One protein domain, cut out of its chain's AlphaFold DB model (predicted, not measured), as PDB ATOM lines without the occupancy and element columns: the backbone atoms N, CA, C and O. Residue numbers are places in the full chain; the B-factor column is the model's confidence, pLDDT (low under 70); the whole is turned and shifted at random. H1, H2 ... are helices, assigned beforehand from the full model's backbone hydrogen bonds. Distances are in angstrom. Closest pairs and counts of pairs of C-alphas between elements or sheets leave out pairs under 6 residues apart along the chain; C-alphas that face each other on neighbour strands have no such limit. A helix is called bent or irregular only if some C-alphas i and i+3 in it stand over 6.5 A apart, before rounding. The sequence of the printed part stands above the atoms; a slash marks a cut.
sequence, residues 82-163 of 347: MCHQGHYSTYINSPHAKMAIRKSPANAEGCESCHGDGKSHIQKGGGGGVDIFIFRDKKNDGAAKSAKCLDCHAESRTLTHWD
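AT A GLANCE: This is residues 82 to 163 of the 347 residues of the protein "Cytochrome C" of Chloroflexi bacterium HGW-Chloroflexi-5 (UniProt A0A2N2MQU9). Little regular structure is here: four short helices strung on long loops, with H2 in the middle near H4, and H1 and H3 toward the end of the long axis away from H4. The 82 printed residues hold 32 in the named helices H1 to H4, in that order, all helix by class, with no named strand. The whole is only just compact, close to loose, with a radius of gyration of the C-alphas of 13.9 A and spans of 41 by 31 by 19 A.

IN THESE COORDINATES: Find C-alpha 82 at (-30.508, -33.472, 23.441); from there H1, residues 82 to 91, runs 14.1 A and is irregular, C-alphas 83 and 86 being 8.7 A apart. Go on to H2, residues 112 to 115, H3, residues 118 to 123, and H4, residues 142 to 153, 15.7 A long, ending at (-49.990, -12.174, 20.848).

HOW THE PARTS SIT: H2 is close to H4 but not clearly touching, the closest C-alphas being Cys 114 and Lys 148, 5.9 A. H2 and H3 are likewise close, at Glu 112 and Gly 118, 6.4 A. H1 is apart from the other three, and H3 from H4. O i to N i+4 pairs are within hydrogen-bond range throughout H3, in 3 of 6 in H1 and 6 of 8 in H4; H2 is too short for one.

THE WHOLE: The farthest C-alphas, Gly 125 and His 161, are 40.7 A apart. The links H1 to H2 and H3 to H4 are long; the printed part has no cut, and no printed residue is under 70.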
ATOM      1  N   MET A  82     -31.184 -32.208  23.104       89.00
ATOM      2  CA  MET A  82     -30.508 -33.472  23.441       89.00
ATOM      3  C   MET A  82     -31.490 -34.571  23.874       89.00
ATOM      4  O   MET A  82     -31.281 -35.737  23.551       89.00
ATOM      5  N   CYS A  83     -32.586 -34.202  24.547       90.50
ATOM      6  CA  CYS A  83     -33.645 -35.132  24.950       90.50
ATOM      7  C   CYS A  83     -34.901 -35.040  24.060       90.50
ATOM      8  O   CYS A  83     -35.601 -36.035  23.875       90.50
ATOM      9  N   HIS A  84     -35.196 -33.873  23.475       91.44
ATOM     10  CA  HIS A  84     -36.411 -33.614  22.690       91.44
ATOM     11  C   HIS A  84     -36.148 -33.368  21.198       91.44
ATOM     12  O   HIS A  84     -36.791 -32.519  20.572       91.44
ATOM     13  N   GLN A  85     -35.251 -34.150  20.596       90.88
ATOM     14  CA  GLN A  85     -34.852 -34.005  19.192       90.88
ATOM     15  C   GLN A  85     -36.044 -33.969  18.216       90.88
ATOM     16  O   GLN A  85     -36.048 -33.168  17.282       90.88
ATOM     17  N   GLY A  86     -37.082 -34.788  18.439       88.69
ATOM     18  CA  GLY A  86     -38.269 -34.829  17.572       88.69
ATOM     19  C   GLY A  86     -39.138 -33.564  17.635       88.69
ATOM     20  O   GLY A  86     -39.706 -33.139  16.629       88.69
ATOM     21  N   HIS A  87     -39.222 -32.919  18.802       89.19
ATOM     22  CA  HIS A  87     -39.911 -31.633  18.924       89.19
ATOM     23  C   HIS A  87     -39.057 -30.500  18.363       89.19
ATOM     24  O   HIS A  87     -39.573 -29.643  17.649       89.19
ATOM     25  N   TYR A  88     -37.747 -30.538  18.609       91.00
ATOM     26  CA  TYR A  88     -36.820 -29.544  18.088       91.00
ATOM     27  C   TYR A  88     -36.818 -29.513  16.552       91.00
ATOM     28  O   TYR A  88     -36.980 -28.448  15.960       91.00
ATOM     29  N   SER A  89     -36.717 -30.675  15.896       89.88
ATOM     30  CA  SER A  89     -36.625 -30.776  14.430       89.88
ATOM     31  C   SER A  89     -37.852 -30.232  13.693       89.88
ATOM     32  O   SER A  89     -37.740 -29.751  12.567       89.88
ATOM     33  N   THR A  90     -39.025 -30.265  14.323       89.38
ATOM     34  CA  THR A  90     -40.248 -29.682  13.762       89.38
ATOM     35  C   THR A  90     -40.414 -28.214  14.145       89.38
ATOM     36  O   THR A  90     -40.832 -27.422  13.302       89.38
ATOM     37  N   TYR A  91     -40.029 -27.829  15.366       90.31
ATOM     38  CA  TYR A  91     -40.076 -26.450  15.857       90.31
ATOM     39  C   TYR A  91     -39.199 -25.486  15.052       90.31
ATOM     40  O   TYR A  91     -39.643 -24.373  14.767       90.31
ATOM     41  N   ILE A  92     -37.998 -25.908  14.636       89.56
ATOM     42  CA  ILE A  92     -37.075 -25.060  13.855       89.56
ATOM     43  C   ILE A  92     -37.671 -24.564  12.531       89.56
ATOM     44  O   ILE A  92     -37.264 -23.527  12.013       89.56
ATOM     45  N   ASN A  93     -38.667 -25.276  12.000       88.00
ATOM     46  CA  ASN A  93     -39.362 -24.898  10.772       88.00
ATOM     47  C   ASN A  93     -40.488 -23.882  11.021       88.00
ATOM     48  O   ASN A  93     -41.031 -23.303  10.077       88.00
ATOM     49  N   SER A  94     -40.847 -23.654  12.283       89.38
ATOM     50  CA  SER A  94     -41.888 -22.713  12.656       89.38
ATOM     51  C   SER A  94     -41.377 -21.264  12.606       89.38
ATOM     52  O   SER A  94     -40.190 -20.993  12.814       89.38
ATOM     53  N   PRO A  95     -42.269 -20.279  12.409       89.06
ATOM     54  CA  PRO A  95     -41.933 -18.865  12.563       89.06
ATOM     55  C   PRO A  95     -41.337 -18.509  13.936       89.06
ATOM     56  O   PRO A  95     -40.534 -17.587  14.019       89.06
ATOM     57  N   HIS A  96     -41.680 -19.252  14.994       90.38
ATOM     58  CA  HIS A  96     -41.212 -18.995  16.361       90.38
ATOM     59  C   HIS A  96     -39.743 -19.375  16.589       90.38
ATOM     60  O   HIS A  96     -39.138 -18.935  17.561       90.38
ATOM     61  N   ALA A  97     -39.143 -20.143  15.676       89.88
ATOM     62  CA  ALA A  97     -37.713 -20.430  15.691       89.88
ATOM     63  C   ALA A  97     -36.884 -19.426  14.867       89.88
ATOM     64  O   ALA A  97     -35.655 -19.454  14.903       89.88
ATOM     65  N   LYS A  98     -37.528 -18.522  14.114       88.44
ATOM     66  CA  LYS A  98     -36.820 -17.582  13.235       88.44
ATOM     67  C   LYS A  98     -36.287 -16.393  14.027       88.44
ATOM     68  O   LYS A  98     -37.062 -15.538  14.449       88.44
ATOM     69  N   MET A  99     -34.965 -16.286  14.134       87.38
ATOM     70  CA  MET A  99     -34.289 -15.134  14.754       87.38
ATOM     71  C   MET A  99     -34.500 -13.826  13.972       87.38
ATOM     72  O   MET A  99     -34.460 -12.744  14.547       87.38
ATOM     73  N   ALA A 100     -34.804 -13.901  12.672       89.31
ATOM     74  CA  ALA A 100     -35.120 -12.721  11.861       89.31
ATOM     75  C   ALA A 100     -36.380 -11.968  12.342       89.31
ATOM     76  O   ALA A 100     -36.556 -10.789  12.047       89.31
ATOM     77  N   ILE A 101     -37.271 -12.632  13.086       87.31
ATOM     78  CA  ILE A 101     -38.473 -12.009  13.647       87.31
ATOM     79  C   ILE A 101     -38.124 -11.468  15.036       87.31
ATOM     80  O   ILE A 101     -37.928 -12.234  15.974       87.31
ATOM     81  N   ARG A 102     -38.085 -10.141  15.201       88.56
ATOM     82  CA  ARG A 102     -37.629  -9.484  16.444       88.56
ATOM     83  C   ARG A 102     -38.291 -10.016  17.724       88.56
ATOM     84  O   ARG A 102     -37.587 -10.294  18.683       88.56
ATOM     85  N   LYS A 103     -39.622 -10.171  17.735       87.31
ATOM     86  CA  LYS A 103     -40.400 -10.667  18.894       87.31
ATOM     87  C   LYS A 103     -40.459 -12.204  18.997       87.31
ATOM     88  O   LYS A 103     -41.257 -12.741  19.752       87.31
ATOM     89  N   SER A 104     -39.676 -12.920  18.195       88.88
ATOM     90  CA  SER A 104     -39.661 -14.382  18.194       88.88
ATOM     91  C   SER A 104     -39.081 -14.942  19.495       88.88
ATOM     92  O   SER A 104     -38.068 -14.409  19.960       88.88
ATOM     93  N   PRO A 105     -39.623 -16.054  20.032       89.69
ATOM     94  CA  PRO A 105     -39.020 -16.780  21.153       89.69
ATOM     95  C   PRO A 105     -37.542 -17.126  20.932       89.69
ATOM     96  O   PRO A 105     -36.765 -17.144  21.882       89.69
ATOM     97  N   ALA A 106     -37.121 -17.320  19.677       86.75
ATOM     98  CA  ALA A 106     -35.720 -17.547  19.312       86.75
ATOM     99  C   ALA A 106     -34.761 -16.394  19.678       86.75
ATOM    100  O   ALA A 106     -33.561 -16.618  19.783       86.75
ATOM    101  N   ASN A 107     -35.270 -15.172  19.863       86.38
ATOM    102  CA  ASN A 107     -34.485 -14.018  20.318       86.38
ATOM    103  C   ASN A 107     -34.580 -13.780  21.838       86.38
ATOM    104  O   ASN A 107     -33.944 -12.851  22.347       86.38
ATOM    105  N   ALA A 108     -35.378 -14.590  22.539       84.06
ATOM    106  CA  ALA A 108     -35.640 -14.524  23.973       84.06
ATOM    107  C   ALA A 108     -35.148 -15.814  24.664       84.06
ATOM    108  O   ALA A 108     -33.987 -16.187  24.508       84.06
ATOM    109  N   GLU A 109     -36.006 -16.490  25.431       86.31
ATOM    110  CA  GLU A 109     -35.659 -17.681  26.222       86.31
ATOM    111  C   GLU A 109     -35.817 -18.999  25.439       86.31
ATOM    112  O   GLU A 109     -35.731 -20.090  25.998       86.31
ATOM    113  N   GLY A 110     -36.054 -18.930  24.124       88.38
ATOM    114  CA  GLY A 110     -36.225 -20.111  23.282       88.38
ATOM    115  C   GLY A 110     -37.418 -20.948  23.742       88.38
ATOM    116  O   GLY A 110     -38.534 -20.434  23.847       88.38
ATOM    117  N   CYS A 111     -37.173 -22.231  24.021       90.19
ATOM    118  CA  CYS A 111     -38.178 -23.196  24.475       90.19
ATOM    119  C   CYS A 111     -38.898 -22.755  25.761       90.19
ATOM    120  O   CYS A 111     -40.107 -22.964  25.898       90.19
ATOM    121  N   GLU A 112     -38.176 -22.112  26.679       91.44
ATOM    122  CA  GLU A 112     -38.683 -21.719  27.999       91.44
ATOM    123  C   GLU A 112     -39.738 -20.606  27.902       91.44
ATOM    124  O   GLU A 112     -40.627 -20.533  28.744       91.44
ATOM    125  N   SER A 113     -39.755 -19.845  26.800       91.38
ATOM    126  CA  SER A 113     -40.757 -18.793  26.557       91.38
ATOM    127  C   SER A 113     -42.199 -19.324  26.593       91.38
ATOM    128  O   SER A 113     -43.119 -18.610  26.978       91.38
ATOM    129  N   CYS A 114     -42.405 -20.583  26.194       91.62
ATOM    130  CA  CYS A 114     -43.719 -21.236  26.223       91.62
ATOM    131  C   CYS A 114     -43.811 -22.301  27.322       91.62
ATOM    132  O   CYS A 114     -44.882 -22.517  27.891       91.62
ATOM    133  N   HIS A 115     -42.703 -22.996  27.587       91.50
ATOM    134  CA  HIS A 115     -42.665 -24.160  28.468       91.50
ATOM    135  C   HIS A 115     -42.291 -23.826  29.923       91.50
ATOM    136  O   HIS A 115     -42.552 -24.632  30.809       91.50
ATOM    137  N   GLY A 116     -41.776 -22.631  30.209       90.00
ATOM    138  CA  GLY A 116     -41.271 -22.266  31.532       90.00
ATOM    139  C   GLY A 116     -39.898 -22.873  31.827       90.00
ATOM    140  O   GLY A 116     -39.192 -23.292  30.913       90.00
ATOM    141  N   ASP A 117     -39.531 -22.902  33.107       90.69
ATOM    142  CA  ASP A 117     -38.185 -23.258  33.567       90.69
ATOM    143  C   ASP A 117     -37.785 -24.701  33.211       90.69
ATOM    144  O   ASP A 117     -38.310 -25.676  33.757       90.69
ATOM    145  N   GLY A 118     -36.796 -24.845  32.324       89.56
ATOM    146  CA  GLY A 118     -36.242 -26.144  31.959       89.56
ATOM    147  C   GLY A 118     -35.325 -26.734  33.033       89.56
ATOM    148  O   GLY A 118     -35.131 -27.950  33.076       89.56
ATOM    149  N   LYS A 119     -34.766 -25.916  33.934       89.81
ATOM    150  CA  LYS A 119     -33.810 -26.383  34.946       89.81
ATOM    151  C   LYS A 119     -34.491 -27.249  36.000       89.81
ATOM    152  O   LYS A 119     -34.016 -28.355  36.269       89.81
ATOM    153  N   SER A 120     -35.604 -26.779  36.563       89.62
ATOM    154  CA  SER A 120     -36.385 -27.539  37.551       89.62
ATOM    155  C   SER A 120     -36.897 -28.862  36.972       89.62
ATOM    156  O   SER A 120     -36.829 -29.906  37.623       89.62
ATOM    157  N   HIS A 121     -37.311 -28.844  35.703       91.38
ATOM    158  CA  HIS A 121     -37.714 -30.036  34.961       91.38
ATOM    159  C   HIS A 121     -36.613 -31.103  34.881       91.38
ATOM    160  O   HIS A 121     -36.850 -32.271  35.197       91.38
ATOM    161  N   ILE A 122     -35.397 -30.699  34.497       89.81
ATOM    162  CA  ILE A 122     -34.242 -31.601  34.401       89.81
ATOM    163  C   ILE A 122     -33.873 -32.143  35.790       89.81
ATOM    164  O   ILE A 122     -33.661 -33.345  35.944       89.81
ATOM    165  N   GLN A 123     -33.852 -31.287  36.817       90.19
ATOM    166  CA  GLN A 123     -33.492 -31.674  38.188       90.19
ATOM    167  C   GLN A 123     -34.452 -32.699  38.802       90.19
ATOM    168  O   GLN A 123     -34.023 -33.555  39.572       90.19
ATOM    169  N   LYS A 124     -35.738 -32.651  38.440       90.31
ATOM    170  CA  LYS A 124     -36.752 -33.613  38.896       90.31
ATOM    171  C   LYS A 124     -36.904 -34.838  37.983       90.31
ATOM    172  O   LYS A 124     -37.887 -35.568  38.094       90.31
ATOM    173  N   GLY A 125     -35.942 -35.081  37.093       86.69
ATOM    174  CA  GLY A 125     -35.846 -36.317  36.313       86.69
ATOM    175  C   GLY A 125     -36.520 -36.296  34.938       86.69
ATOM    176  O   GLY A 125     -36.668 -37.353  34.334       86.69
ATOM    177  N   GLY A 126     -36.937 -35.134  34.419       84.06
ATOM    178  CA  GLY A 126     -37.329 -34.993  33.007       84.06
ATOM    179  C   GLY A 126     -38.643 -35.681  32.598       84.06
ATOM    180  O   GLY A 126     -38.923 -35.849  31.412       84.06
ATOM    181  N   GLY A 127     -39.470 -36.098  33.560       84.38
ATOM    182  CA  GLY A 127     -40.755 -36.745  33.283       84.38
ATOM    183  C   GLY A 127     -41.763 -35.814  32.594       84.38
ATOM    184  O   GLY A 127     -41.733 -34.594  32.753       84.38
ATOM    185  N   GLY A 128     -42.712 -36.385  31.845       82.88
ATOM    186  CA  GLY A 128     -43.696 -35.615  31.074       82.88
ATOM    187  C   GLY A 128     -44.515 -34.631  31.924       82.88
ATOM    188  O   GLY A 128     -45.405 -35.037  32.670       82.88
ATOM    189  N   GLY A 129     -44.250 -33.329  31.773       80.38
ATOM    190  CA  GLY A 129     -44.928 -32.262  32.523       80.38
ATOM    191  C   GLY A 129     -44.530 -32.169  33.998       80.38
ATOM    192  O   GLY A 129     -45.314 -31.657  34.804       80.38
ATOM    193  N   VAL A 130     -43.368 -32.712  34.368       87.38
ATOM    194  CA  VAL A 130     -42.751 -32.515  35.684       87.38
ATOM    195  C   VAL A 130     -42.108 -31.135  35.696       87.38
ATOM    196  O   VAL A 130     -41.197 -30.897  34.911       87.38
ATOM    197  N   ASP A 131     -42.611 -30.238  36.548       87.44
ATOM    198  CA  ASP A 131     -42.110 -28.864  36.732       87.44
ATOM    199  C   ASP A 131     -41.960 -28.017  35.457       87.44
ATOM    200  O   ASP A 131     -41.276 -27.002  35.454       87.44
ATOM    201  N   ILE A 132     -42.646 -28.403  34.380       89.62
ATOM    202  CA  ILE A 132     -42.625 -27.700  33.102       89.62
ATOM    203  C   ILE A 132     -44.034 -27.594  32.536       89.62
ATOM    204  O   ILE A 132     -44.857 -28.510  32.661       89.62
ATOM    205  N   PHE A 133     -44.320 -26.467  31.895       91.56
ATOM    206  CA  PHE A 133     -45.589 -26.232  31.234       91.56
ATOM    207  C   PHE A 133     -45.693 -27.089  29.971       91.56
ATOM    208  O   PHE A 133     -44.816 -27.083  29.107       91.56
ATOM    209  N   ILE A 134     -46.800 -27.818  29.837       90.44
ATOM    210  CA  ILE A 134     -47.099 -28.621  28.650       90.44
ATOM    211  C   ILE A 134     -48.515 -28.343  28.153       90.44
ATOM    212  O   ILE A 134     -49.457 -28.212  28.935       90.44
ATOM    213  N   PHE A 135     -48.686 -28.330  26.835       89.56
ATOM    214  CA  PHE A 135     -49.973 -28.119  26.167       89.56
ATOM    215  C   PHE A 135     -50.773 -29.430  26.100       89.56
ATOM    216  O   PHE A 135     -51.090 -29.938  25.027       89.56
ATOM    217  N   ARG A 136     -51.029 -30.038  27.266       83.25
ATOM    218  CA  ARG A 136     -51.782 -31.293  27.409       83.25
ATOM    219  C   ARG A 136     -53.038 -31.034  28.234       83.25
ATOM    220  O   ARG A 136     -52.928 -30.590  29.373       83.25
ATOM    221  N   ASP A 137     -54.201 -31.395  27.693       72.06
ATOM    222  CA  ASP A 137     -55.518 -31.048  28.262       72.06
ATOM    223  C   ASP A 137     -55.727 -31.518  29.711       72.06
ATOM    224  O   ASP A 137     -56.432 -30.880  30.478       72.06
ATOM    225  N   LYS A 138     -55.080 -32.615  30.128       74.88
ATOM    226  CA  LYS A 138     -55.174 -33.125  31.510       74.88
ATOM    227  C   LYS A 138     -54.356 -32.330  32.539       74.88
ATOM    228  O   LYS A 138     -54.484 -32.594  33.728       74.88
ATOM    229  N   LYS A 139     -53.449 -31.458  32.096       78.25
ATOM    230  CA  LYS A 139     -52.489 -30.740  32.955       78.25
ATOM    231  C   LYS A 139     -52.784 -29.247  33.043       78.25
ATOM    232  O   LYS A 139     -52.516 -28.669  34.085       78.25
ATOM    233  N   ASN A 140     -53.306 -28.652  31.974       85.00
ATOM    234  CA  ASN A 140     -53.611 -27.228  31.895       85.00
ATOM    235  C   ASN A 140     -54.944 -27.025  31.177       85.00
ATOM    236  O   ASN A 140     -55.205 -27.676  30.161       85.00
ATOM    237  N   ASP A 141     -55.761 -26.110  31.693       90.50
ATOM    238  CA  ASP A 141     -57.021 -25.731  31.065       90.50
ATOM    239  C   ASP A 141     -56.797 -24.883  29.797       90.50
ATOM    240  O   ASP A 141     -55.680 -24.472  29.459       90.50
ATOM    241  N   GLY A 142     -57.874 -24.646  29.041       91.50
ATOM    242  CA  GLY A 142     -57.799 -23.862  27.808       91.50
ATOM    243  C   GLY A 142     -57.318 -22.426  28.043       91.50
ATOM    244  O   GLY A 142     -56.552 -21.891  27.241       91.50
ATOM    245  N   ALA A 143     -57.703 -21.817  29.167       91.50
ATOM    246  CA  ALA A 143     -57.333 -20.447  29.502       91.50
ATOM    247  C   ALA A 143     -55.823 -20.308  29.750       91.50
ATOM    248  O   ALA A 143     -55.186 -19.458  29.130       91.50
ATOM    249  N   ALA A 144     -55.232 -21.179  30.571       93.00
ATOM    250  CA  ALA A 144     -53.801 -21.198  30.851       93.00
ATOM    251  C   ALA A 144     -52.975 -21.489  29.592       93.00
ATOM    252  O   ALA A 144     -51.931 -20.872  29.372       93.00
ATOM    253  N   LYS A 145     -53.451 -22.393  28.725       94.81
ATOM    254  CA  LYS A 145     -52.800 -22.676  27.433       94.81
ATOM    255  C   LYS A 145     -52.836 -21.472  26.495       94.81
ATOM    256  O   LYS A 145     -51.814 -21.137  25.902       94.81
ATOM    257  N   SER A 146     -53.976 -20.793  26.385       94.56
ATOM    258  CA  SER A 146     -54.092 -19.569  25.587       94.56
ATOM    259  C   SER A 146     -53.285 -18.406  26.164       94.56
ATOM    260  O   SER A 146     -52.713 -17.647  25.386       94.56
ATOM    261  N   ALA A 147     -53.180 -18.285  27.493       94.25
ATOM    262  CA  ALA A 147     -52.410 -17.229  28.152       94.25
ATOM    263  C   ALA A 147     -50.949 -17.209  27.678       94.25
ATOM    264  O   ALA A 147     -50.461 -16.159  27.279       94.25
ATOM    265  N   LYS A 148     -50.304 -18.380  27.551       94.69
ATOM    266  CA  LYS A 148     -48.932 -18.490  27.015       94.69
ATOM    267  C   LYS A 148     -48.755 -17.893  25.625       94.69
ATOM    268  O   LYS A 148     -47.692 -17.383  25.291       94.69
ATOM    269  N   CYS A 149     -49.778 -17.986  24.784       93.88
ATOM    270  CA  CYS A 149     -49.744 -17.376  23.461       93.88
ATOM    271  C   CYS A 149     -50.005 -15.870  23.557       93.88
ATOM    272  O   CYS A 149     -49.349 -15.080  22.878       93.88
ATOM    273  N   LEU A 150     -50.965 -15.475  24.393       93.75
ATOM    274  CA  LEU A 150     -51.395 -14.091  24.562       93.75
ATOM    275  C   LEU A 150     -50.333 -13.214  25.234       93.75
ATOM    276  O   LEU A 150     -50.286 -12.035  24.903       93.75
ATOM    277  N   ASP A 151     -49.413 -13.773  26.023       92.06
ATOM    278  CA  ASP A 151     -48.248 -13.052  26.566       92.06
ATOM    279  C   ASP A 151     -47.474 -12.283  25.472       92.06
ATOM    280  O   ASP A 151     -46.961 -11.190  25.704       92.06
ATOM    281  N   CYS A 152     -47.447 -12.821  24.245       92.50
ATOM    282  CA  CYS A 152     -46.843 -12.172  23.078       92.50
ATOM    283  C   CYS A 152     -47.864 -11.716  22.021       92.50
ATOM    284  O   CYS A 152     -47.587 -10.788  21.257       92.50
ATOM    285  N   HIS A 153     -49.016 -12.384  21.922       92.75
ATOM    286  CA  HIS A 153     -49.990 -12.174  20.848       92.75
ATOM    287  C   HIS A 153     -51.229 -11.361  21.249       92.75
ATOM    288  O   HIS A 153     -52.033 -11.079  20.364       92.75
ATOM    289  N   ALA A 154     -51.392 -10.949  22.512       90.50
ATOM    290  CA  ALA A 154     -52.575 -10.210  22.974       90.50
ATOM    291  C   ALA A 154     -52.873  -8.958  22.133       90.50
ATOM    292  O   ALA A 154     -54.020  -8.697  21.787       90.50
ATOM    293  N   GLU A 155     -51.834  -8.231  21.721       88.50
ATOM    294  CA  GLU A 155     -51.957  -7.015  20.907       88.50
ATOM    295  C   GLU A 155     -52.056  -7.290  19.394       88.50
ATOM    296  O   GLU A 155     -52.006  -6.372  18.573       88.50
ATOM    297  N   SER A 156     -52.165  -8.555  18.974       90.12
ATOM    298  CA  SER A 156     -52.323  -8.876  17.556       90.12
ATOM    299  C   SER A 156     -53.677  -8.393  17.051       90.12
ATOM    300  O   SER A 156     -54.724  -8.754  17.586       90.12
ATOM    301  N   ARG A 157     -53.675  -7.683  15.919       88.06
ATOM    302  CA  ARG A 157     -54.903  -7.243  15.236       88.06
ATOM    303  C   ARG A 157     -55.866  -8.392  14.911       88.06
ATOM    304  O   ARG A 157     -57.065  -8.184  14.815       88.06
ATOM    305  N   THR A 158     -55.358  -9.612  14.728       86.56
ATOM    306  CA  THR A 158     -56.191 -10.801  14.464       86.56
ATOM    307  C   THR A 158     -56.827 -11.399  15.719       86.56
ATOM    308  O   THR A 158     -57.541 -12.387  15.603       86.56
ATOM    309  N   LEU A 159     -56.495 -10.886  16.905       91.19
ATOM    310  CA  LEU A 159     -56.954 -11.374  18.207       91.19
ATOM    311  C   LEU A 159     -57.681 -10.292  19.011       91.19
ATOM    312  O   LEU A 159     -58.089 -10.555  20.137       91.19
ATOM    313  N   THR A 160     -57.924  -9.115  18.426       88.62
ATOM    314  CA  THR A 160     -58.639  -8.000  19.068       88.62
ATOM    315  C   THR A 160     -60.001  -8.409  19.642       88.62
ATOM    316  O   THR A 160     -60.474  -7.808  20.601       88.62
ATOM    317  N   HIS A 161     -60.633  -9.446  19.088       90.62
ATOM    318  CA  HIS A 161     -61.938  -9.946  19.529       90.62
ATOM    319  C   HIS A 161     -61.882 -11.324  20.195       90.62
ATOM    320  O   HIS A 161     -62.934 -11.918  20.428       90.62
ATOM    321  N   TRP A 162     -60.686 -11.822  20.533       92.69
ATOM    322  CA  TRP A 162     -60.507 -13.123  21.184       92.69
ATOM    323  C   TRP A 162     -61.341 -13.262  22.449       92.69
ATOM    324  O   TRP A 162     -62.004 -14.279  22.653       92.69
ATOM    325  N   ASP A 163     -61.383 -12.205  23.255       90.50
ATOM    326  CA  ASP A 163     -62.101 -12.212  24.522       90.50
ATOM    327  C   ASP A 163     -63.620 -12.336  24.373       90.50
ATOM    328  O   ASP A 163     -64.271 -12.865  25.271       90.50
TER     329      ASP A 163